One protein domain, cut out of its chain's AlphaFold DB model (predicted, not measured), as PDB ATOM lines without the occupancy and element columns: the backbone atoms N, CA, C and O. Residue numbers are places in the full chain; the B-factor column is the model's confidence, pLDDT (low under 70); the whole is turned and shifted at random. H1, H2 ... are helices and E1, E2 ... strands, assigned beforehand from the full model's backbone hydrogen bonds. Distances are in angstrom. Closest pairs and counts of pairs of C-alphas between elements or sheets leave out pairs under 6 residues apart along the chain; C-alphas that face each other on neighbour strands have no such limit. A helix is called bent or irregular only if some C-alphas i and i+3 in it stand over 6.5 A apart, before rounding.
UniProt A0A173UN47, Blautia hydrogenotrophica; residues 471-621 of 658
ATOM      1  N   ASN A 471     -16.104 135.117 378.137       58.47
ATOM      2  CA  ASN A 471     -15.809 136.487 378.576       58.47
ATOM      3  C   ASN A 471     -17.053 137.171 379.153       58.47
ATOM      4  O   ASN A 471     -17.748 137.905 378.452       58.47
ATOM      5  N   ASP A 472     -17.323 136.952 380.444       68.69
ATOM      6  CA  ASP A 472     -18.312 137.749 381.185       68.69
ATOM      7  C   ASP A 472     -17.795 139.171 381.505       68.69
ATOM      8  O   ASP A 472     -18.559 140.023 381.963       68.69
ATOM      9  N   GLY A 473     -16.519 139.460 381.208       77.38
ATOM     10  CA  GLY A 473     -15.883 140.767 381.365       77.38
ATOM     11  C   GLY A 473     -15.361 141.065 382.772       77.38
ATOM     12  O   GLY A 473     -15.051 142.227 383.052       77.38
ATOM     13  N   TYR A 474     -15.276 140.061 383.653       86.56
ATOM     14  CA  TYR A 474     -14.846 140.224 385.044       86.56
ATOM     15  C   TYR A 474     -13.608 139.391 385.392       86.56
ATOM     16  O   TYR A 474     -13.491 138.219 385.038       86.56
ATOM     17  N   VAL A 475     -12.715 139.974 386.194       85.38
ATOM     18  CA  VAL A 475     -11.516 139.308 386.719       85.38
ATOM     19  C   VAL A 475     -11.487 139.398 388.235       85.38
ATOM     20  O   VAL A 475     -11.727 140.465 388.797       85.38
ATOM     21  N   THR A 476     -11.175 138.287 388.896       87.88
ATOM     22  CA  THR A 476     -10.964 138.239 390.347       87.88
ATOM     23  C   THR A 476      -9.552 138.698 390.689       87.88
ATOM     24  O   THR A 476      -8.574 138.147 390.189       87.88
ATOM     25  N   ASP A 477      -9.449 139.701 391.553       87.38
ATOM     26  CA  ASP A 477      -8.183 140.172 392.095       87.38
ATOM     27  C   ASP A 477      -7.544 139.104 392.997       87.38
ATOM     28  O   ASP A 477      -8.197 138.625 393.928       87.38
ATOM     29  N   PRO A 478      -6.282 138.714 392.746       84.38
ATOM     30  CA  PRO A 478      -5.672 137.568 393.415       84.38
ATOM     31  C   PRO A 478      -5.346 137.818 394.892       84.38
ATOM     32  O   PRO A 478      -5.150 136.858 395.630       84.38
ATOM     33  N   VAL A 479      -5.273 139.080 395.329       84.94
ATOM     34  CA  VAL A 479      -4.934 139.438 396.715       84.94
ATOM     35  C   VAL A 479      -6.195 139.709 397.524       84.94
ATOM     36  O   VAL A 479      -6.320 139.251 398.655       84.94
ATOM     37  N   THR A 480      -7.139 140.454 396.948       87.56
ATOM     38  CA  THR A 480      -8.341 140.908 397.670       87.56
ATOM     39  C   THR A 480      -9.560 140.013 397.451       87.56
ATOM     40  O   THR A 480     -10.520 140.099 398.214       87.56
ATOM     41  N   GLY A 481      -9.564 139.178 396.406       86.56
ATOM     42  CA  GLY A 481     -10.716 138.361 396.004       86.56
ATOM     43  C   GLY A 481     -11.866 139.152 395.362       86.56
ATOM     44  O   GLY A 481     -12.878 138.566 394.977       86.56
ATOM     45  N   VAL A 482     -11.733 140.474 395.225       90.12
ATOM     46  CA  VAL A 482     -12.754 141.346 394.629       90.12
ATOM     47  C   VAL A 482     -12.775 141.167 393.111       90.12
ATOM     48  O   VAL A 482     -11.731 141.102 392.466       90.12
ATOM     49  N   ARG A 483     -13.972 141.099 392.518       91.38
ATOM     50  CA  ARG A 483     -14.134 141.027 391.059       91.38
ATOM     51  C   ARG A 483     -14.205 142.424 390.457       91.38
ATOM     52  O   ARG A 483     -15.080 143.208 390.815       91.38
ATOM     53  N   TYR A 484     -13.347 142.694 389.482       90.12
ATOM     54  CA  TYR A 484     -13.324 143.945 388.733       90.12
ATOM     55  C   TYR A 484     -13.786 143.719 387.304       90.12
ATOM     56  O   TYR A 484     -13.373 142.761 386.651       90.12
ATOM     57  N   ARG A 485     -14.625 144.629 386.803       91.62
ATOM     58  CA  ARG A 485     -14.909 144.691 385.372       91.62
ATOM     59  C   ARG A 485     -13.680 145.253 384.669       91.62
ATOM     60  O   ARG A 485     -13.194 146.319 385.052       91.62
ATOM     61  N   VAL A 486     -13.205 144.562 383.642       89.31
ATOM     62  CA  VAL A 486     -11.991 144.946 382.914       89.31
ATOM     63  C   VAL A 486     -12.290 145.276 381.458       89.31
ATOM     64  O   VAL A 486     -13.286 144.837 380.879       89.31
ATOM     65  N   GLU A 487     -11.419 146.074 380.856       86.38
ATOM     66  CA  GLU A 487     -11.320 146.180 379.410       86.38
ATOM     67  C   GLU A 487     -10.958 144.815 378.815       86.38
ATOM     68  O   GLU A 487     -10.179 144.055 379.392       86.38
ATOM     69  N   SER A 488     -11.499 144.504 377.633       75.31
ATOM     70  CA  SER A 488     -11.246 143.221 376.956       75.31
ATOM     71  C   SER A 488      -9.751 142.945 376.756       75.31
ATOM     72  O   SER A 488      -9.319 141.793 376.762       75.31
ATOM     73  N   GLN A 489      -8.976 144.030 376.664       78.75
ATOM     74  CA  GLN A 489      -7.537 144.081 376.513       78.75
ATOM     75  C   GLN A 489      -6.797 143.338 377.647       78.75
ATOM     76  O   GLN A 489      -5.745 142.742 377.407       78.75
ATOM     77  N   TYR A 490      -7.395 143.238 378.843       84.56
ATOM     78  CA  TYR A 490      -6.827 142.526 379.992       84.56
ATOM     79  C   TYR A 490      -6.432 141.076 379.689       84.56
ATOM     80  O   TYR A 490      -5.380 140.612 380.117       84.56
ATOM     81  N   TYR A 491      -7.245 140.335 378.939       71.81
ATOM     82  CA  TYR A 491      -7.020 138.896 378.724       71.81
ATOM     83  C   TYR A 491      -5.974 138.583 377.652       71.81
ATOM     84  O   TYR A 491      -5.785 137.441 377.247       71.81
ATOM     85  N   THR A 492      -5.407 139.623 377.065       65.81
ATOM     86  CA  THR A 492      -5.402 139.653 375.616       65.81
ATOM     87  C   THR A 492      -4.143 140.373 375.129       65.81
ATOM     88  O   THR A 492      -3.526 139.943 374.155       65.81
ATOM     89  N   ASP A 493      -3.724 141.422 375.840       79.12
ATOM     90  CA  ASP A 493      -2.438 142.092 375.684       79.12
ATOM     91  C   ASP A 493      -1.319 141.243 376.308       79.12
ATOM     92  O   ASP A 493      -1.615 140.431 377.200       79.12
ATOM     93  N   PRO A 494      -0.050 141.426 375.886       84.19
ATOM     94  CA  PRO A 494       1.091 140.731 376.475       84.19
ATOM     95  C   PRO A 494       1.046 140.753 378.004       84.19
ATOM     96  O   PRO A 494       0.763 141.785 378.620       84.19
ATOM     97  N   GLN A 495       1.228 139.582 378.615       84.88
ATOM     98  CA  GLN A 495       1.174 139.429 380.069       84.88
ATOM     99  C   GLN A 495       2.484 139.911 380.693       84.88
ATOM    100  O   GLN A 495       3.529 139.840 380.050       84.88
ATOM    101  N   ILE A 496       2.427 140.374 381.943       89.12
ATOM    102  CA  ILE A 496       3.637 140.724 382.694       89.12
ATOM    103  C   ILE A 496       4.330 139.425 383.123       89.12
ATOM    104  O   ILE A 496       3.677 138.547 383.690       89.12
ATOM    105  N   GLY A 497       5.625 139.296 382.845       85.69
ATOM    106  CA  GLY A 497       6.437 138.147 383.234       85.69
ATOM    107  C   GLY A 497       7.781 138.095 382.508       85.69
ATOM    108  O   GLY A 497       8.262 139.104 382.004       85.69
ATOM    109  N   SER A 498       8.399 136.914 382.476       79.31
ATOM    110  CA  SER A 498       9.738 136.680 381.906       79.31
ATOM    111  C   SER A 498       9.761 135.667 380.754       79.31
ATOM    112  O   SER A 498      10.829 135.306 380.262       79.31
ATOM    113  N   GLY A 499       8.596 135.171 380.327       70.19
ATOM    114  CA  GLY A 499       8.469 134.247 379.203       70.19
ATOM    115  C   GLY A 499       8.595 134.938 377.842       70.19
ATOM    116  O   GLY A 499       8.374 136.135 377.708       70.19
ATOM    117  N   SER A 500       8.870 134.158 376.797       64.44
ATOM    118  CA  SER A 500       9.066 134.650 375.421       64.44
ATOM    119  C   SER A 500       7.857 135.357 374.788       64.44
ATOM    120  O   SER A 500       8.029 136.038 373.785       64.44
ATOM    121  N   ASP A 501       6.652 135.188 375.346       66.44
ATOM    122  CA  ASP A 501       5.421 135.861 374.894       66.44
ATOM    123  C   ASP A 501       4.934 136.944 375.888       66.44
ATOM    124  O   ASP A 501       3.781 137.384 375.837       66.44
ATOM    125  N   GLN A 502       5.796 137.347 376.826       81.88
ATOM    126  CA  GLN A 502       5.501 138.285 377.910       81.88
ATOM    127  C   GLN A 502       6.350 139.556 377.786       81.88
ATOM    128  O   GLN A 502       7.293 139.611 377.003       81.88
ATOM    129  N   VAL A 503       5.982 140.580 378.550       89.81
ATOM    130  CA  VAL A 503       6.773 141.805 378.743       89.81
ATOM    131  C   VAL A 503       7.157 141.917 380.212       89.81
ATOM    132  O   VAL A 503       6.421 141.429 381.077       89.81
ATOM    133  N   THR A 504       8.272 142.572 380.523       95.00
ATOM    134  CA  THR A 504       8.631 142.820 381.925       95.00
ATOM    135  C   THR A 504       7.681 143.825 382.576       95.00
ATOM    136  O   THR A 504       6.907 144.525 381.912       95.00
ATOM    137  N   GLU A 505       7.714 143.904 383.905       94.12
ATOM    138  CA  GLU A 505       6.901 144.868 384.646       94.12
ATOM    139  C   GLU A 505       7.296 146.312 384.291       94.12
ATOM    140  O   GLU A 505       6.433 147.165 384.066       94.12
ATOM    141  N   GLU A 506       8.597 146.567 384.133       95.06
ATOM    142  CA  GLU A 506       9.132 147.857 383.709       95.06
ATOM    143  C   GLU A 506       8.745 148.203 382.271       95.06
ATOM    144  O   GLU A 506       8.374 149.344 382.008       95.06
ATOM    145  N   GLU A 507       8.793 147.240 381.346       95.94
ATOM    146  CA  GLU A 507       8.363 147.436 379.958       95.94
ATOM    147  C   GLU A 507       6.873 147.752 379.869       95.94
ATOM    148  O   GLU A 507       6.477 148.655 379.128       95.94
ATOM    149  N   PHE A 508       6.046 147.062 380.659       97.31
ATOM    150  CA  PHE A 508       4.613 147.325 380.722       97.31
ATOM    151  C   PHE A 508       4.322 148.736 381.251       97.31
ATOM    152  O   PHE A 508       3.557 149.481 380.635       97.31
ATOM    153  N   MET A 509       4.955 149.124 382.365       97.69
ATOM    154  CA  MET A 509       4.814 150.469 382.927       97.69
ATOM    155  C   MET A 509       5.324 151.528 381.940       97.69
ATOM    156  O   MET A 509       4.633 152.509 381.685       97.69
ATOM    157  N   ALA A 510       6.492 151.325 381.328       97.75
ATOM    158  CA  ALA A 510       7.063 152.256 380.359       97.75
ATOM    159  C   ALA A 510       6.169 152.431 379.123       97.75
ATOM    160  O   ALA A 510       5.983 153.553 378.656       97.75
ATOM    161  N   ALA A 511       5.572 151.346 378.619       97.38
ATOM    162  CA  ALA A 511       4.628 151.413 377.510       97.38
ATOM    163  C   ALA A 511       3.398 152.260 377.867       97.38
ATOM    164  O   ALA A 511       3.005 153.129 377.088       97.38
ATOM    165  N   LEU A 512       2.834 152.062 379.064       97.00
ATOM    166  CA  LEU A 512       1.713 152.862 379.551       97.00
ATOM    167  C   LEU A 512       2.082 154.342 379.674       97.00
ATOM    168  O   LEU A 512       1.366 155.188 379.139       97.00
ATOM    169  N   LEU A 513       3.213 154.651 380.312       96.56
ATOM    170  CA  LEU A 513       3.691 156.024 380.492       96.56
ATOM    171  C   LEU A 513       3.931 156.731 379.162       96.56
ATOM    172  O   LEU A 513       3.504 157.871 379.006       96.56
ATOM    173  N   TYR A 514       4.537 156.052 378.188       96.19
ATOM    174  CA  TYR A 514       4.715 156.602 376.849       96.19
ATOM    175  C   TYR A 514       3.369 156.963 376.209       96.19
ATOM    176  O   TYR A 514       3.219 158.037 375.625       96.19
ATOM    177  N   THR A 515       2.374 156.076 376.320       94.00
ATOM    178  CA  THR A 515       1.065 156.297 375.692       94.00
ATOM    179  C   THR A 515       0.207 157.347 376.393       94.00
ATOM    180  O   THR A 515      -0.566 158.014 375.707       94.00
ATOM    181  N   GLU A 516       0.345 157.494 377.712       92.81
ATOM    182  CA  GLU A 516      -0.545 158.302 378.558       92.81
ATOM    183  C   GLU A 516       0.068 159.646 378.983       92.81
ATOM    184  O   GLU A 516      -0.649 160.611 379.219       92.81
ATOM    185  N   ALA A 517       1.396 159.729 379.100       92.50
ATOM    186  CA  ALA A 517       2.092 160.883 379.672       92.50
ATOM    187  C   ALA A 517       3.455 161.171 379.016       92.50
ATOM    188  O   ALA A 517       4.300 161.841 379.616       92.50
ATOM    189  N   GLY A 518       3.697 160.665 377.802       88.94
ATOM    190  CA  GLY A 518       4.998 160.753 377.127       88.94
ATOM    191  C   GLY A 518       5.504 162.186 376.902       88.94
ATOM    192  O   GLY A 518       6.709 162.418 376.858       88.94
ATOM    193  N   ASP A 519       4.607 163.168 376.823       89.12
ATOM    194  CA  ASP A 519       4.907 164.595 376.650       89.12
ATOM    195  C   ASP A 519       5.156 165.352 377.972       89.12
ATOM    196  O   ASP A 519       5.600 166.503 377.976       89.12
ATOM    197  N   GLN A 520       4.953 164.704 379.121       90.12
ATOM    198  CA  GLN A 520       5.086 165.339 380.435       90.12
ATOM    199  C   GLN A 520       6.535 165.385 380.946       90.12
ATOM    200  O   GLN A 520       6.811 166.013 381.974       90.12
ATOM    201  N   GLY A 521       7.486 164.798 380.214       92.56
ATOM    202  CA  GLY A 521       8.885 164.635 380.628       92.56
ATOM    203  C   GLY A 521       9.059 163.678 381.813       92.56
ATOM    204  O   GLY A 521       8.082 163.177 382.376       92.56
ATOM    205  N   LEU A 522      10.312 163.440 382.203       94.44
ATOM    206  CA  LEU A 522      10.680 162.441 383.206       94.44
ATOM    207  C   LEU A 522       9.913 162.577 384.534       94.44
ATOM    208  O   LEU A 522       9.321 161.604 384.998       94.44
ATOM    209  N   GLU A 523       9.871 163.762 385.152       95.19
ATOM    210  CA  GLU A 523       9.203 163.939 386.450       95.19
ATOM    211  C   GLU A 523       7.686 163.728 386.362       95.19
ATOM    212  O   GLU A 523       7.091 163.123 387.256       95.19
ATOM    213  N   GLY A 524       7.061 164.200 385.278       95.12
ATOM    214  CA  GLY A 524       5.631 164.019 385.028       95.12
ATOM    215  C   GLY A 524       5.257 162.546 384.879       95.12
ATOM    216  O   GLY A 524       4.297 162.085 385.497       95.12
ATOM    217  N   GLN A 525       6.066 161.789 384.137       96.50
ATOM    218  CA  GLN A 525       5.885 160.348 383.976       96.50
ATOM    219  C   GLN A 525       6.120 159.583 385.290       96.50
ATOM    220  O   GLN A 525       5.344 158.683 385.609       96.50
ATOM    221  N   ILE A 526       7.107 159.975 386.110       97.38
ATOM    222  CA  ILE A 526       7.300 159.392 387.453       97.38
ATOM    223  C   ILE A 526       6.051 159.608 388.318       97.38
ATOM    224  O   ILE A 526       5.628 158.692 389.020       97.38
ATOM    225  N   MET A 527       5.433 160.791 388.268       97.25
ATOM    226  CA  MET A 527       4.213 161.075 389.031       97.25
ATOM    227  C   MET A 527       3.023 160.220 388.580       97.25
ATOM    228  O   MET A 527       2.317 159.684 389.432       97.25
ATOM    229  N   VAL A 528       2.835 160.018 387.271       97.12
ATOM    230  CA  VAL A 528       1.789 159.122 386.740       97.12
ATOM    231  C   VAL A 528       2.029 157.671 387.168       97.12
ATOM    232  O   VAL A 528       1.115 157.025 387.685       97.12
ATOM    233  N   ALA A 529       3.267 157.183 387.055       97.88
ATOM    234  CA  ALA A 529       3.646 155.849 387.523       97.88
ATOM    235  C   ALA A 529       3.382 155.677 389.027       97.88
ATOM    236  O   ALA A 529       2.785 154.690 389.456       97.88
ATOM    237  N   MET A 530       3.765 156.669 389.838       97.75
ATOM    238  CA  MET A 530       3.506 156.656 391.277       97.75
ATOM    239  C   MET A 530       2.017 156.692 391.605       97.75
ATOM    240  O   MET A 530       1.608 156.054 392.569       97.75
ATOM    241  N   THR A 531       1.182 157.365 390.812       97.56
ATOM    242  CA  THR A 531      -0.274 157.311 390.983       97.56
ATOM    243  C   THR A 531      -0.830 155.902 390.762       97.56
ATOM    244  O   THR A 531      -1.696 155.469 391.524       97.56
ATOM    245  N   ILE A 532      -0.303 155.147 389.795       97.56
ATOM    246  CA  ILE A 532      -0.675 153.739 389.570       97.56
ATOM    247  C   ILE A 532      -0.227 152.867 390.751       97.56
ATOM    248  O   ILE A 532      -1.039 152.127 391.308       97.56
ATOM    249  N   TYR A 533       1.018 153.015 391.208       97.88
ATOM    250  CA  TYR A 533       1.509 152.305 392.393       97.88
ATOM    251  C   TYR A 533       0.722 152.657 393.664       97.88
ATOM    252  O   TYR A 533       0.422 151.787 394.480       97.88
ATOM    253  N   ASN A 534       0.323 153.921 393.827       97.31
ATOM    254  CA  ASN A 534      -0.511 154.363 394.942       97.31
ATOM    255  C   ASN A 534      -1.891 153.702 394.924       97.31
ATOM    256  O   ASN A 534      -2.410 153.377 395.991       97.31
ATOM    257  N   ARG A 535      -2.470 153.466 393.738       96.62
ATOM    258  CA  ARG A 535      -3.704 152.679 393.605       96.62
ATOM    259  C   ARG A 535      -3.485 151.240 394.052       96.62
ATOM    260  O   ARG A 535      -4.260 150.762 394.865       96.62
ATOM    261  N   MET A 536      -2.395 150.594 393.639       95.31
ATOM    262  CA  MET A 536      -2.084 149.217 394.060       95.31
ATOM    263  C   MET A 536      -1.940 149.061 395.586       95.31
ATOM    264  O   MET A 536      -2.195 147.986 396.120       95.31
ATOM    265  N   MET A 537      -1.532 150.121 396.295       93.50
ATOM    266  CA  MET A 537      -1.431 150.141 397.765       93.50
ATOM    267  C   MET A 537      -2.735 150.526 398.477       93.50
ATOM    268  O   MET A 537      -2.788 150.503 399.705       93.50
ATOM    269  N   ASN A 538      -3.771 150.934 397.743       91.81
ATOM    270  CA  ASN A 538      -5.018 151.429 398.306       91.81
ATOM    271  C   ASN A 538      -6.131 150.394 398.120       91.81
ATOM    272  O   ASN A 538      -6.501 150.065 396.999       91.81
ATOM    273  N   ASN A 539      -6.738 149.961 399.227       89.12
ATOM    274  CA  ASN A 539      -7.785 148.931 399.253       89.12
ATOM    275  C   ASN A 539      -9.053 149.265 398.438       89.12
ATOM    276  O   ASN A 539      -9.903 148.397 398.262       89.12
ATOM    277  N   SER A 540      -9.209 150.506 397.965       89.94
ATOM    278  CA  SER A 540     -10.316 150.915 397.084       89.94
ATOM    279  C   SER A 540     -10.071 150.581 395.606       89.94
ATOM    280  O   SER A 540     -10.949 150.810 394.775       89.94
ATOM    281  N   PHE A 541      -8.880 150.091 395.265       93.56
ATOM    282  CA  PHE A 541      -8.456 149.786 393.903       93.56
ATOM    283  C   PHE A 541      -7.919 148.354 393.806       93.56
ATOM    284  O   PHE A 541      -7.621 147.729 394.827       93.56
ATOM    285  N   PRO A 542      -7.766 147.825 392.580       94.94
ATOM    286  CA  PRO A 542      -7.101 146.548 392.389       94.94
ATOM    287  C   PRO A 542      -5.656 146.544 392.901       94.94
ATOM    288  O   PRO A 542      -4.951 147.549 392.830       94.94
ATOM    289  N   SER A 543      -5.201 145.382 393.357       92.50
ATOM    290  CA  SER A 543      -3.895 145.177 393.990       92.50
ATOM    291  C   SER A 543      -2.745 144.978 392.998       92.50
ATOM    292  O   SER A 543      -1.577 145.093 393.370       92.50
ATOM    293  N   THR A 544      -3.046 144.674 391.731       93.50
ATOM    294  CA  THR A 544      -2.036 144.407 390.694       93.50
ATOM    295  C   THR A 544      -2.010 145.503 389.638       93.50
ATOM    296  O   THR A 544      -3.058 146.038 389.266       93.50
ATOM    297  N   MET A 545      -0.825 145.796 389.091       94.69
ATOM    298  CA  MET A 545      -0.676 146.816 388.048       94.69
ATOM    299  C   MET A 545      -1.586 146.543 386.847       94.69
ATOM    300  O   MET A 545      -2.281 147.447 386.390       94.69
ATOM    301  N   ARG A 546      -1.658 145.290 386.372       93.62
ATOM    302  CA  ARG A 546      -2.563 144.932 385.270       93.62
ATOM    303  C   ARG A 546      -4.012 145.264 385.599       93.62
ATOM    304  O   ARG A 546      -4.678 145.889 384.783       93.62
ATOM    305  N   LEU A 547      -4.519 144.864 386.764       93.62
ATOM    306  CA  LEU A 547      -5.919 145.133 387.091       93.62
ATOM    307  C   LEU A 547      -6.196 146.630 387.255       93.62
ATOM    308  O   LEU A 547      -7.246 147.080 386.815       93.62
ATOM    309  N   VAL A 548      -5.268 147.408 387.821       96.00
ATOM    310  CA  VAL A 548      -5.413 148.873 387.915       96.00
ATOM    311  C   VAL A 548      -5.506 149.511 386.530       96.00
ATOM    312  O   VAL A 548      -6.346 150.382 386.311       96.00
ATOM    313  N   VAL A 549      -4.657 149.075 385.598       96.31
ATOM    314  CA  VAL A 549      -4.557 149.656 384.253       96.31
ATOM    315  C   VAL A 549      -5.724 149.237 383.364       96.31
ATOM    316  O   VAL A 549      -6.294 150.058 382.655       96.31
ATOM    317  N   TYR A 550      -6.130 147.971 383.429       94.19
ATOM    318  CA  TYR A 550      -7.217 147.448 382.606       94.19
ATOM    319  C   TYR A 550      -8.595 147.531 383.262       94.19
ATOM    320  O   TYR A 550      -9.571 147.130 382.630       94.19
ATOM    321  N   ALA A 551      -8.724 148.004 384.503       93.69
ATOM    322  CA  ALA A 551     -10.039 148.248 385.083       93.69
ATOM    323  C   ALA A 551     -10.853 149.159 384.148       93.69
ATOM    324  O   ALA A 551     -10.331 150.095 383.535       93.69
ATOM    325  N   LYS A 552     -12.141 148.835 383.989       90.81
ATOM    326  CA  LYS A 552     -13.003 149.447 382.973       90.81
ATOM    327  C   LYS A 552     -12.954 150.979 383.056       90.81
ATOM    328  O   LYS A 552     -13.125 151.548 384.136       90.81
ATOM    329  N   SER A 553     -12.742 151.627 381.908       88.56
ATOM    330  CA  SER A 553     -12.695 153.090 381.771       88.56
ATOM    331  C   SER A 553     -11.632 153.808 382.624       88.56
ATOM    332  O   SER A 553     -11.806 154.987 382.922       88.56
ATOM    333  N   GLN A 554     -10.549 153.135 383.039       90.31
ATOM    334  CA  GLN A 554      -9.462 153.790 383.786       90.31
ATOM    335  C   GLN A 554      -8.438 154.496 382.893       90.31
ATOM    336  O   GLN A 554      -7.932 155.542 383.289       90.31
ATOM    337  N   PHE A 555      -8.139 153.937 381.717       92.25
ATOM    338  CA  PHE A 555      -7.155 154.469 380.771       92.25
ATOM    339  C   PHE A 555      -7.697 154.358 379.344       92.25
ATOM    340  O   PHE A 555      -8.038 153.267 378.884       92.25
ATOM    341  N   GLU A 556      -7.780 155.473 378.619       88.69
ATOM    342  CA  GLU A 556      -8.311 155.479 377.248       88.69
ATOM    343  C   GLU A 556      -7.384 154.731 376.277       88.69
ATOM    344  O   GLU A 556      -7.841 154.012 375.388       88.69
ATOM    345  N   VAL A 557      -6.069 154.827 376.494       89.19
ATOM    346  CA  VAL A 557      -5.036 154.145 375.693       89.19
ATOM    347  C   VAL A 557      -5.159 152.620 375.701       89.19
ATOM    348  O   VAL A 557      -4.677 151.945 374.788       89.19
ATOM    349  N   VAL A 558      -5.826 152.071 376.718       87.88
ATOM    350  CA  VAL A 558      -6.172 150.653 376.803       87.88
ATOM    351  C   VAL A 558      -7.327 150.342 375.858       87.88
ATOM    352  O   VAL A 558      -7.223 149.452 375.017       87.88
ATOM    353  N   SER A 559      -8.439 151.070 375.976       79.88
ATOM    354  CA  SER A 559      -9.656 150.769 375.219       79.88
ATOM    355  C   SER A 559      -9.494 151.042 373.720       79.88
ATOM    356  O   SER A 559     -10.025 150.280 372.910       79.88
ATOM    357  N   ASN A 560      -8.706 152.055 373.345       79.75
ATOM    358  CA  ASN A 560      -8.405 152.389 371.951       79.75
ATOM    359  C   ASN A 560      -7.256 151.559 371.332       79.75
ATOM    360  O   ASN A 560      -6.992 151.691 370.139       79.75
ATOM    361  N   GLY A 561      -6.597 150.690 372.114       77.44
ATOM    362  CA  GLY A 561      -5.582 149.741 371.638       77.44
ATOM    363  C   GLY A 561      -4.168 150.306 371.455       77.44
ATOM    364  O   GLY A 561      -3.264 149.543 371.116       77.44
ATOM    365  N   ARG A 562      -3.929 151.598 371.724       85.50
ATOM    366  CA  ARG A 562      -2.584 152.201 371.616       85.50
ATOM    367  C   ARG A 562      -1.568 151.528 372.539       85.50
ATOM    368  O   ARG A 562      -0.420 151.345 372.138       85.50
ATOM    369  N   LEU A 563      -1.987 151.149 373.750       91.06
ATOM    370  CA  LEU A 563      -1.145 150.383 374.669       91.06
ATOM    371  C   LEU A 563      -0.856 148.981 374.116       91.06
ATOM    372  O   LEU A 563       0.293 148.544 374.120       91.06
ATOM    373  N   THR A 564      -1.876 148.301 373.587       84.12
ATOM    374  CA  THR A 564      -1.758 146.951 373.015       84.12
ATOM    375  C   THR A 564      -0.712 146.894 371.904       84.12
ATOM    376  O   THR A 564       0.168 146.035 371.943       84.12
ATOM    377  N   ASP A 565      -0.775 147.818 370.942       83.62
ATOM    378  CA  ASP A 565       0.145 147.850 369.800       83.62
ATOM    379  C   ASP A 565       1.604 148.005 370.245       83.62
ATOM    380  O   ASP A 565       2.502 147.350 369.713       83.62
ATOM    381  N   LEU A 566       1.846 148.859 371.244       91.00
ATOM    382  CA  LEU A 566       3.188 149.075 371.770       91.00
ATOM    383  C   LEU A 566       3.701 147.847 372.529       91.00
ATOM    384  O   LEU A 566       4.832 147.425 372.297       91.00
ATOM    385  N   LEU A 567       2.865 147.236 373.375       90.62
ATOM    386  CA  LEU A 567       3.217 146.014 374.101       90.62
ATOM    387  C   LEU A 567       3.526 144.847 373.149       90.62
ATOM    388  O   LEU A 567       4.481 144.110 373.380       90.62
ATOM    389  N   GLU A 568       2.746 144.669 372.074       83.69
ATOM    390  CA  GLU A 568       3.013 143.633 371.065       83.69
ATOM    391  C   GLU A 568       4.353 143.861 370.358       83.69
ATOM    392  O   GLU A 568       5.103 142.907 370.156       83.69
ATOM    393  N   GLY A 569       4.667 145.113 370.009       82.69
ATOM    394  CA  GLY A 569       5.951 145.464 369.408       82.69
ATOM    395  C   GLY A 569       7.134 145.191 370.340       82.69
ATOM    396  O   GLY A 569       8.152 144.677 369.885       82.69
ATOM    397  N   ILE A 570       6.994 145.473 371.642       87.56
ATOM    398  CA  ILE A 570       8.023 145.167 372.651       87.56
ATOM    399  C   ILE A 570       8.236 143.650 372.752       87.56
ATOM    400  O   ILE A 570       9.364 143.189 372.593       87.56
ATOM    401  N   ARG A 571       7.158 142.866 372.910       87.75
ATOM    402  CA  ARG A 571       7.214 141.391 372.952       87.75
ATOM    403  C   ARG A 571       7.884 140.803 371.706       87.75
ATOM    404  O   ARG A 571       8.690 139.883 371.803       87.75
ATOM    405  N   ASP A 572       7.560 141.334 370.528       82.38
ATOM    406  CA  ASP A 572       8.104 140.863 369.249       82.38
ATOM    407  C   ASP A 572       9.540 141.376 368.983       82.38
ATOM    408  O   ASP A 572      10.090 141.133 367.902       82.38
ATOM    409  N   ASN A 573      10.152 142.062 369.960       82.88
ATOM    410  CA  ASN A 573      11.478 142.678 369.892       82.88
ATOM    411  C   ASN A 573      11.617 143.636 368.692       82.88
ATOM    412  O   ASN A 573      12.635 143.675 367.993       82.88
ATOM    413  N   GLU A 574      10.552 144.384 368.398       86.19
ATOM    414  CA  GLU A 574      10.529 145.356 367.318       86.19
ATOM    415  C   GLU A 574      11.292 146.615 367.731       86.19
ATOM    416  O   GLU A 574      10.902 147.335 368.650       86.19
ATOM    417  N   LYS A 575      12.353 146.934 366.981       88.50
ATOM    418  CA  LYS A 575      13.185 148.117 367.230       88.50
ATOM    419  C   LYS A 575      12.361 149.406 367.370       88.50
ATOM    420  O   LYS A 575      12.603 150.185 368.282       88.50
ATOM    421  N   SER A 576      11.345 149.598 366.526       88.50
ATOM    422  CA  SER A 576      10.497 150.800 366.547       88.50
ATOM    423  C   SER A 576       9.699 150.966 367.853       88.50
ATOM    424  O   SER A 576       9.427 152.090 368.273       88.50
ATOM    425  N   ALA A 577       9.325 149.859 368.500       89.38
ATOM    426  CA  ALA A 577       8.590 149.849 369.758       89.38
ATOM    427  C   ALA A 577       9.529 150.085 370.947       89.38
ATOM    428  O   ALA A 577       9.227 150.898 371.819       89.38
ATOM    429  N   LEU A 578      10.701 149.442 370.932       91.81
ATOM    430  CA  LEU A 578      11.741 149.641 371.943       91.81
ATOM    431  C   LEU A 578      12.290 151.075 371.931       91.81
ATOM    432  O   LEU A 578      12.510 151.661 372.989       91.81
ATOM    433  N   ASP A 579      12.445 151.680 370.753       92.19
ATOM    434  CA  ASP A 579      12.889 153.071 370.622       92.19
ATOM    435  C   ASP A 579      11.887 154.049 371.269       92.19
ATOM    436  O   ASP A 579      12.297 155.037 371.876       92.19
ATOM    437  N   LYS A 580      10.575 153.775 371.206       92.25
ATOM    438  CA  LYS A 580       9.548 154.636 371.824       92.25
ATOM    439  C   LYS A 580       9.662 154.682 373.344       92.25
ATOM    440  O   LYS A 580       9.620 155.765 373.915       92.25
ATOM    441  N   ILE A 581       9.830 153.533 373.997       92.38
ATOM    442  CA  ILE A 581       9.917 153.483 375.465       92.38
ATOM    443  C   ILE A 581      11.276 153.963 375.995       92.38
ATOM    444  O   ILE A 581      11.342 154.463 377.118       92.38
ATOM    445  N   ASN A 582      12.347 153.845 375.201       88.81
ATOM    446  CA  ASN A 582      13.701 154.220 375.615       88.81
ATOM    447  C   ASN A 582      14.059 155.686 375.317       88.81
ATOM    448  O   ASN A 582      14.801 156.280 376.091       88.81
ATOM    449  N   ASN A 583      13.530 156.287 374.246       86.12
ATOM    450  CA  ASN A 583      13.912 157.647 373.829       86.12
ATOM    451  C   ASN A 583      13.032 158.767 374.417       86.12
ATOM    452  O   ASN A 583      13.316 159.939 374.192       86.12
ATOM    453  N   TYR A 584      11.956 158.423 375.129       83.19
ATOM    454  CA  TYR A 584      10.981 159.374 375.686       83.19
ATOM    455  C   TYR A 584      10.932 159.334 377.218       83.19
ATOM    456  O   TYR A 584       9.884 159.556 377.821       83.19
ATOM    457  N   ASP A 585      12.052 158.990 377.855       89.12
ATOM    458  CA  ASP A 585      12.220 158.874 379.310       89.12
ATOM    459  C   ASP A 585      11.304 157.846 380.005       89.12
ATOM    460  O   ASP A 585      11.442 157.625 381.206       89.12
ATOM    461  N   SER A 586      10.393 157.171 379.296       96.12
ATOM    462  CA  SER A 586       9.368 156.304 379.895       96.12
ATOM    463  C   SER A 586       9.943 155.092 380.611       96.12
ATOM    464  O   SER A 586       9.510 154.764 381.716       96.12
ATOM    465  N   MET A 587      10.961 154.462 380.028       96.19
ATOM    466  CA  MET A 587      11.690 153.373 380.676       96.19
ATOM    467  C   MET A 587      12.436 153.855 381.929       96.19
ATOM    468  O   MET A 587      12.457 153.168 382.952       96.19
ATOM    469  N   GLU A 588      13.029 155.049 381.888       95.69
ATOM    470  CA  GLU A 588      13.714 155.626 383.046       95.69
ATOM    471  C   GLU A 588      12.723 156.017 384.154       95.69
ATOM    472  O   GLU A 588      12.956 155.722 385.330       95.69
ATOM    473  N   ALA A 589      11.590 156.617 383.787       96.88
ATOM    474  CA  ALA A 589      10.508 156.980 384.693       96.88
ATOM    475  C   ALA A 589       9.928 155.749 385.399       96.88
ATOM    476  O   ALA A 589       9.796 155.759 386.625       96.88
ATOM    477  N   ALA A 590       9.646 154.678 384.647       97.50
ATOM    478  CA  ALA A 590       9.149 153.412 385.182       97.50
ATOM    479  C   ALA A 590      10.107 152.829 386.231       97.50
ATOM    480  O   ALA A 590       9.686 152.515 387.347       97.50
ATOM    481  N   LYS A 591      11.411 152.773 385.918       97.06
ATOM    482  CA  LYS A 591      12.453 152.292 386.840       97.06
ATOM    483  C   LYS A 591      12.552 153.153 388.102       97.06
ATOM    484  O   LYS A 591      12.581 152.621 389.211       97.06
ATOM    485  N   LYS A 592      12.579 154.484 387.966       97.12
ATOM    486  CA  LYS A 592      12.655 155.402 389.118       97.12
ATOM    487  C   LYS A 592      11.418 155.299 390.012       97.12
ATOM    488  O   LYS A 592      11.558 155.261 391.233       97.12
ATOM    489  N   ALA A 593      10.227 155.216 389.424       97.56
ATOM    490  CA  ALA A 593       8.984 155.051 390.169       97.56
ATOM    491  C   ALA A 593       8.928 153.704 390.906       97.56
ATOM    492  O   ALA A 593       8.572 153.686 392.083       97.56
ATOM    493  N   ALA A 594       9.354 152.606 390.271       97.12
ATOM    494  CA  ALA A 594       9.440 151.293 390.915       97.12
ATOM    495  C   ALA A 594      10.344 151.328 392.161       97.12
ATOM    496  O   ALA A 594       9.966 150.841 393.224       97.12
ATOM    497  N   VAL A 595      11.501 151.999 392.080       97.44
ATOM    498  CA  VAL A 595      12.403 152.178 393.232       97.44
ATOM    499  C   VAL A 595      11.742 152.980 394.363       97.44
ATOM    500  O   VAL A 595      11.896 152.629 395.533       97.44
ATOM    501  N   ILE A 596      11.013 154.057 394.048       97.00
ATOM    502  CA  ILE A 596      10.286 154.854 395.056       97.00
ATOM    503  C   ILE A 596       9.202 154.001 395.725       97.00
ATOM    504  O   ILE A 596       9.099 153.991 396.953       97.00
ATOM    505  N   TYR A 597       8.424 153.275 394.923       97.12
ATOM    506  CA  TYR A 597       7.373 152.374 395.380       97.12
ATOM    507  C   TYR A 597       7.914 151.301 396.329       97.12
ATOM    508  O   TYR A 597       7.440 151.201 397.461       97.12
ATOM    509  N   GLU A 598       8.952 150.566 395.929       96.69
ATOM    510  CA  GLU A 598       9.519 149.485 396.739       96.69
ATOM    511  C   GLU A 598      10.180 149.998 398.025       96.69
ATOM    512  O   GLU A 598      10.004 149.417 399.098       96.69
ATOM    513  N   ASN A 599      10.879 151.139 397.979       97.06
ATOM    514  CA  ASN A 599      11.447 151.756 399.184       97.06
ATOM    515  C   ASN A 599      10.362 152.208 400.179       97.06
ATOM    516  O   ASN A 599      10.579 152.168 401.389       97.06
ATOM    517  N   TYR A 600       9.207 152.668 399.698       96.88
ATOM    518  CA  TYR A 600       8.088 153.041 400.562       96.88
ATOM    519  C   TYR A 600       7.379 151.802 401.125       96.88
ATOM    520  O   TYR A 600       7.206 151.683 402.336       96.88
ATOM    521  N   LYS A 601       7.044 150.837 400.263       94.62
ATOM    522  CA  LYS A 601       6.352 149.589 400.618       94.62
ATOM    523  C   LYS A 601       7.134 148.734 401.618       94.62
ATOM    524  O   LYS A 601       6.538 148.143 402.512       94.62
ATOM    525  N   SER A 602       8.463 148.698 401.501       95.12
ATOM    526  CA  SER A 602       9.354 147.998 402.441       95.12
ATOM    527  C   SER A 602       9.599 148.751 403.757       95.12
ATOM    528  O   SER A 602      10.272 148.229 404.643       95.12
ATOM    529  N   GLY A 603       9.094 149.982 403.902       94.12
ATOM    530  CA  GLY A 603       9.313 150.824 405.082       94.12
ATOM    531  C   GLY A 603      10.684 151.510 405.141       94.12
ATOM    532  O   GLY A 603      10.967 152.217 406.106       94.12
ATOM    533  N   LYS A 604      11.533 151.365 404.112       95.19
ATOM    534  CA  LYS A 604      12.843 152.038 404.025       95.19
ATOM    535  C   LYS A 604      12.713 153.565 403.995       95.19
ATOM    536  O   LYS A 604      13.602 154.278 404.454       95.19
ATOM    537  N   THR A 605      11.611 154.076 403.451       94.19
ATOM    538  CA  THR A 605      11.271 155.504 403.452       94.19
ATOM    539  C   THR A 605       9.842 155.709 403.938       94.19
ATOM    540  O   THR A 605       8.958 154.937 403.592       94.19
ATOM    541  N   SER A 606       9.596 156.776 404.703       93.31
ATOM    542  CA  SER A 606       8.254 157.121 405.200       93.31
ATOM    543  C   SER A 606       7.444 158.012 404.250       93.31
ATOM    544  O   SER A 606       6.289 158.316 404.533       93.31
ATOM    545  N   LYS A 607       8.044 158.462 403.138       94.94
ATOM    546  CA  LYS A 607       7.432 159.360 402.146       94.94
ATOM    547  C   LYS A 607       7.862 158.983 400.730       94.94
ATOM    548  O   LYS A 607       9.039 158.710 400.501       94.94
ATOM    549  N   ARG A 608       6.938 159.075 399.776       95.81
ATOM    550  CA  ARG A 608       7.171 158.918 398.333       95.81
ATOM    551  C   ARG A 608       7.660 160.238 397.749       95.81
ATOM    552  O   ARG A 608       6.864 161.086 397.352       95.81
ATOM    553  N   ILE A 609       8.974 160.441 397.755       94.69
ATOM    554  CA  ILE A 609       9.587 161.676 397.256       94.69
ATOM    555  C   ILE A 609       9.786 161.589 395.741       94.69
ATOM    556  O   ILE A 609      10.494 160.706 395.260       94.69
ATOM    557  N   ILE A 610       9.213 162.543 395.006       95.25
ATOM    558  CA  ILE A 610       9.422 162.684 393.561       95.25
ATOM    559  C   ILE A 610      10.697 163.510 393.317       95.25
ATOM    560  O   ILE A 610      10.750 164.674 393.733       95.25
ATOM    561  N   PRO A 611      11.739 162.952 392.675       91.19
ATOM    562  CA  PRO A 611      12.953 163.698 392.358       91.19
ATOM    563  C   PRO A 611      12.674 164.783 391.304       91.19
ATOM    564  O   PRO A 611      11.766 164.644 390.494       91.19
ATOM    565  N   GLY A 612      13.443 165.875 391.319       89.50
ATOM    566  CA  GLY A 612      13.372 166.932 390.294       89.50
ATOM    567  C   GLY A 612      12.244 167.963 390.459       89.50
ATOM    568  O   GLY A 612      12.310 169.033 389.863       89.50
ATOM    569  N   VAL A 613      11.251 167.725 391.329       89.69
ATOM    570  CA  VAL A 613      10.109 168.643 391.521       89.69
ATOM    571  C   VAL A 613      10.238 169.434 392.828       89.69
ATOM    572  O   VAL A 613       9.856 168.980 393.907       89.69
ATOM    573  N   SER A 614      10.756 170.662 392.742       87.88
ATOM    574  CA  SER A 614      11.036 171.521 393.908       87.88
ATOM    575  C   SER A 614       9.808 171.793 394.791       87.88
ATOM    576  O   SER A 614       9.920 171.798 396.017       87.88
ATOM    577  N   SER A 615       8.621 171.945 394.197       88.81
ATOM    578  CA  SER A 615       7.351 172.188 394.902       88.81
ATOM    579  C   SER A 615       6.856 170.993 395.738       88.81
ATOM    580  O   SER A 615       6.028 171.170 396.645       88.81
ATOM    581  N   LEU A 616       7.397 169.799 395.472       91.00
ATOM    582  CA  LEU A 616       7.144 168.548 396.190       91.00
ATOM    583  C   LEU A 616       8.290 168.147 397.129       91.00
ATOM    584  O   LEU A 616       8.226 167.090 397.759       91.00
ATOM    585  N   LYS A 617       9.321 168.986 397.289       89.06
ATOM    586  CA  LYS A 617      10.443 168.694 398.188       89.06
ATOM    587  C   LYS A 617       9.931 168.381 399.601       89.06
ATOM    588  O   LYS A 617       9.218 169.180 400.204       89.06
ATOM    589  N   ASN A 618      10.309 167.213 400.127       86.94
ATOM    590  CA  ASN A 618       9.920 166.688 401.446       86.94
ATOM    591  C   ASN A 618       8.409 166.436 401.661       86.94
ATOM    592  O   ASN A 618       7.993 166.168 402.799       86.94
ATOM    593  N   LYS A 619       7.592 166.495 400.603       92.56
ATOM    594  CA  LYS A 619       6.164 166.155 400.638       92.56
ATOM    595  C   LYS A 619       5.964 164.721 400.163       92.56
ATOM    596  O   LYS A 619       6.640 164.275 399.245       92.56
ATOM    597  N   ASP A 620       5.044 164.013 400.807       95.69
ATOM    598  CA  ASP A 620       4.638 162.685 400.355       95.69
ATOM    599  C   ASP A 620       3.733 162.808 399.121       95.69
ATOM    600  O   ASP A 620       2.801 163.618 399.114       95.69
ATOM    601  N   PHE A 621       4.026 162.043 398.069       97.06
ATOM    602  CA  PHE A 621       3.230 162.000 396.845       97.06
ATOM    603  C   PHE A 621       2.223 160.843 396.899       97.06
ATOM    604  O   PHE A 621       2.443 159.762 396.360       97.06
TER     605      PHE A 621
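What this domain is: This is residues 471 to 621 of the 658 residues of a protein of Blautia hydrogenotrophica (UniProt A0A173UN47). The core is one long helix, H2, sharply bent into a V whose arms H2a and H2b fold back on each other, with H7 packed on both arms. H5 and H6 cover H2a, and the short helices H3, H1 and H4 lie toward one end, where the tiny hairpin E1 and E2 sits; the unnamed tail, residues 602 to 621, loops at the opposite end. You have 151 residues, with two antiparallel strands and then seven helices along the chain, E1, E2 and H1 to H7: mostly helix. The whole is compact, with a radius of gyration of the C-alphas of 15.3 A and spans of 45 by 39 by 27 A.

How they stand to each other: Start at the hairpin of E1, residues 474 to 476, and E2, residues 483 to 485, where N 475 and O 484 are within hydrogen-bond range at 2.9 A. The closest C-alphas of E2 and H3, residues 545 to 550, are those of Tyr 484 and Leu 547, 7.7 A apart. H1, residues 488 to 491, touches H3, with the C-alphas of Tyr 490 and Tyr 550 closest at 5.6 A. Look next at the hub, H2, residues 505 to 536, which touches five other helices. By its hydrogen bonds it was assigned as one helix, but it is bent: C-alphas 519 and 522 are 9.0 A apart. Its arms H2a, residues 505 to 519, and H2b, residues 522 to 536, stand at a steep tilt of 54 degrees, opposite ways; H2a is itself irregular, with C-alphas 516 and 519 8.5 A apart. H2b touches H3 with residues 532 to 536 alone, about perpendicular at 87 degrees, closest at C-alphas Met 536 and Met 545, 6.6 A. H7, residues 586 to 601, touches H2b at a steep tilt of 44 degrees, the same way, with C-alphas Ile 526 and Ala 589 closest at 4.9 A. It also touches H2a, closest at C-alphas Ala 510 and Ser 586, 4.7 A. H5, residues 562 to 571, touches H2a at C-alphas Leu 512 and Leu 563, 6.2 A. H6, residues 575 to 583, touches H2a at C-alphas Ala 510 and Ile 581, 5.8 A. H4, residues 556 to 559, only just touches H2a, with 3 pairs of C-alphas within 8 A, the closest Thr 515 and Val 557 at 6.5 A. Every O i to N i+4 pair is within hydrogen-bond range in H2b, H3, H5 and H7, against 10 of 11 in H2a and 4 of 5 in H6; H1 and H4 are too short for such a pair.

Where its parts are: Find C-alpha 474 at (-14.846, 140.224, 385.044), where E1 begins. H2a runs 21.4 A from C-alpha 505 at (6.901, 144.868, 384.646), and H2b runs 21.3 A. H5 is 14.7 A long, H6 11.6 A and H7 22.0 A, ending at C-alpha 601, (6.352, 149.589, 400.618).

The domain as a whole: The C-alphas of Asn 471 and Ser 614, the two farthest apart, are 46.7 A apart. The printed part has no cut, and the link from H1 to H2 is long, with 13 residues. Model pLDDT is under 70 at residues 471 to 472, 492 and 500 to 501.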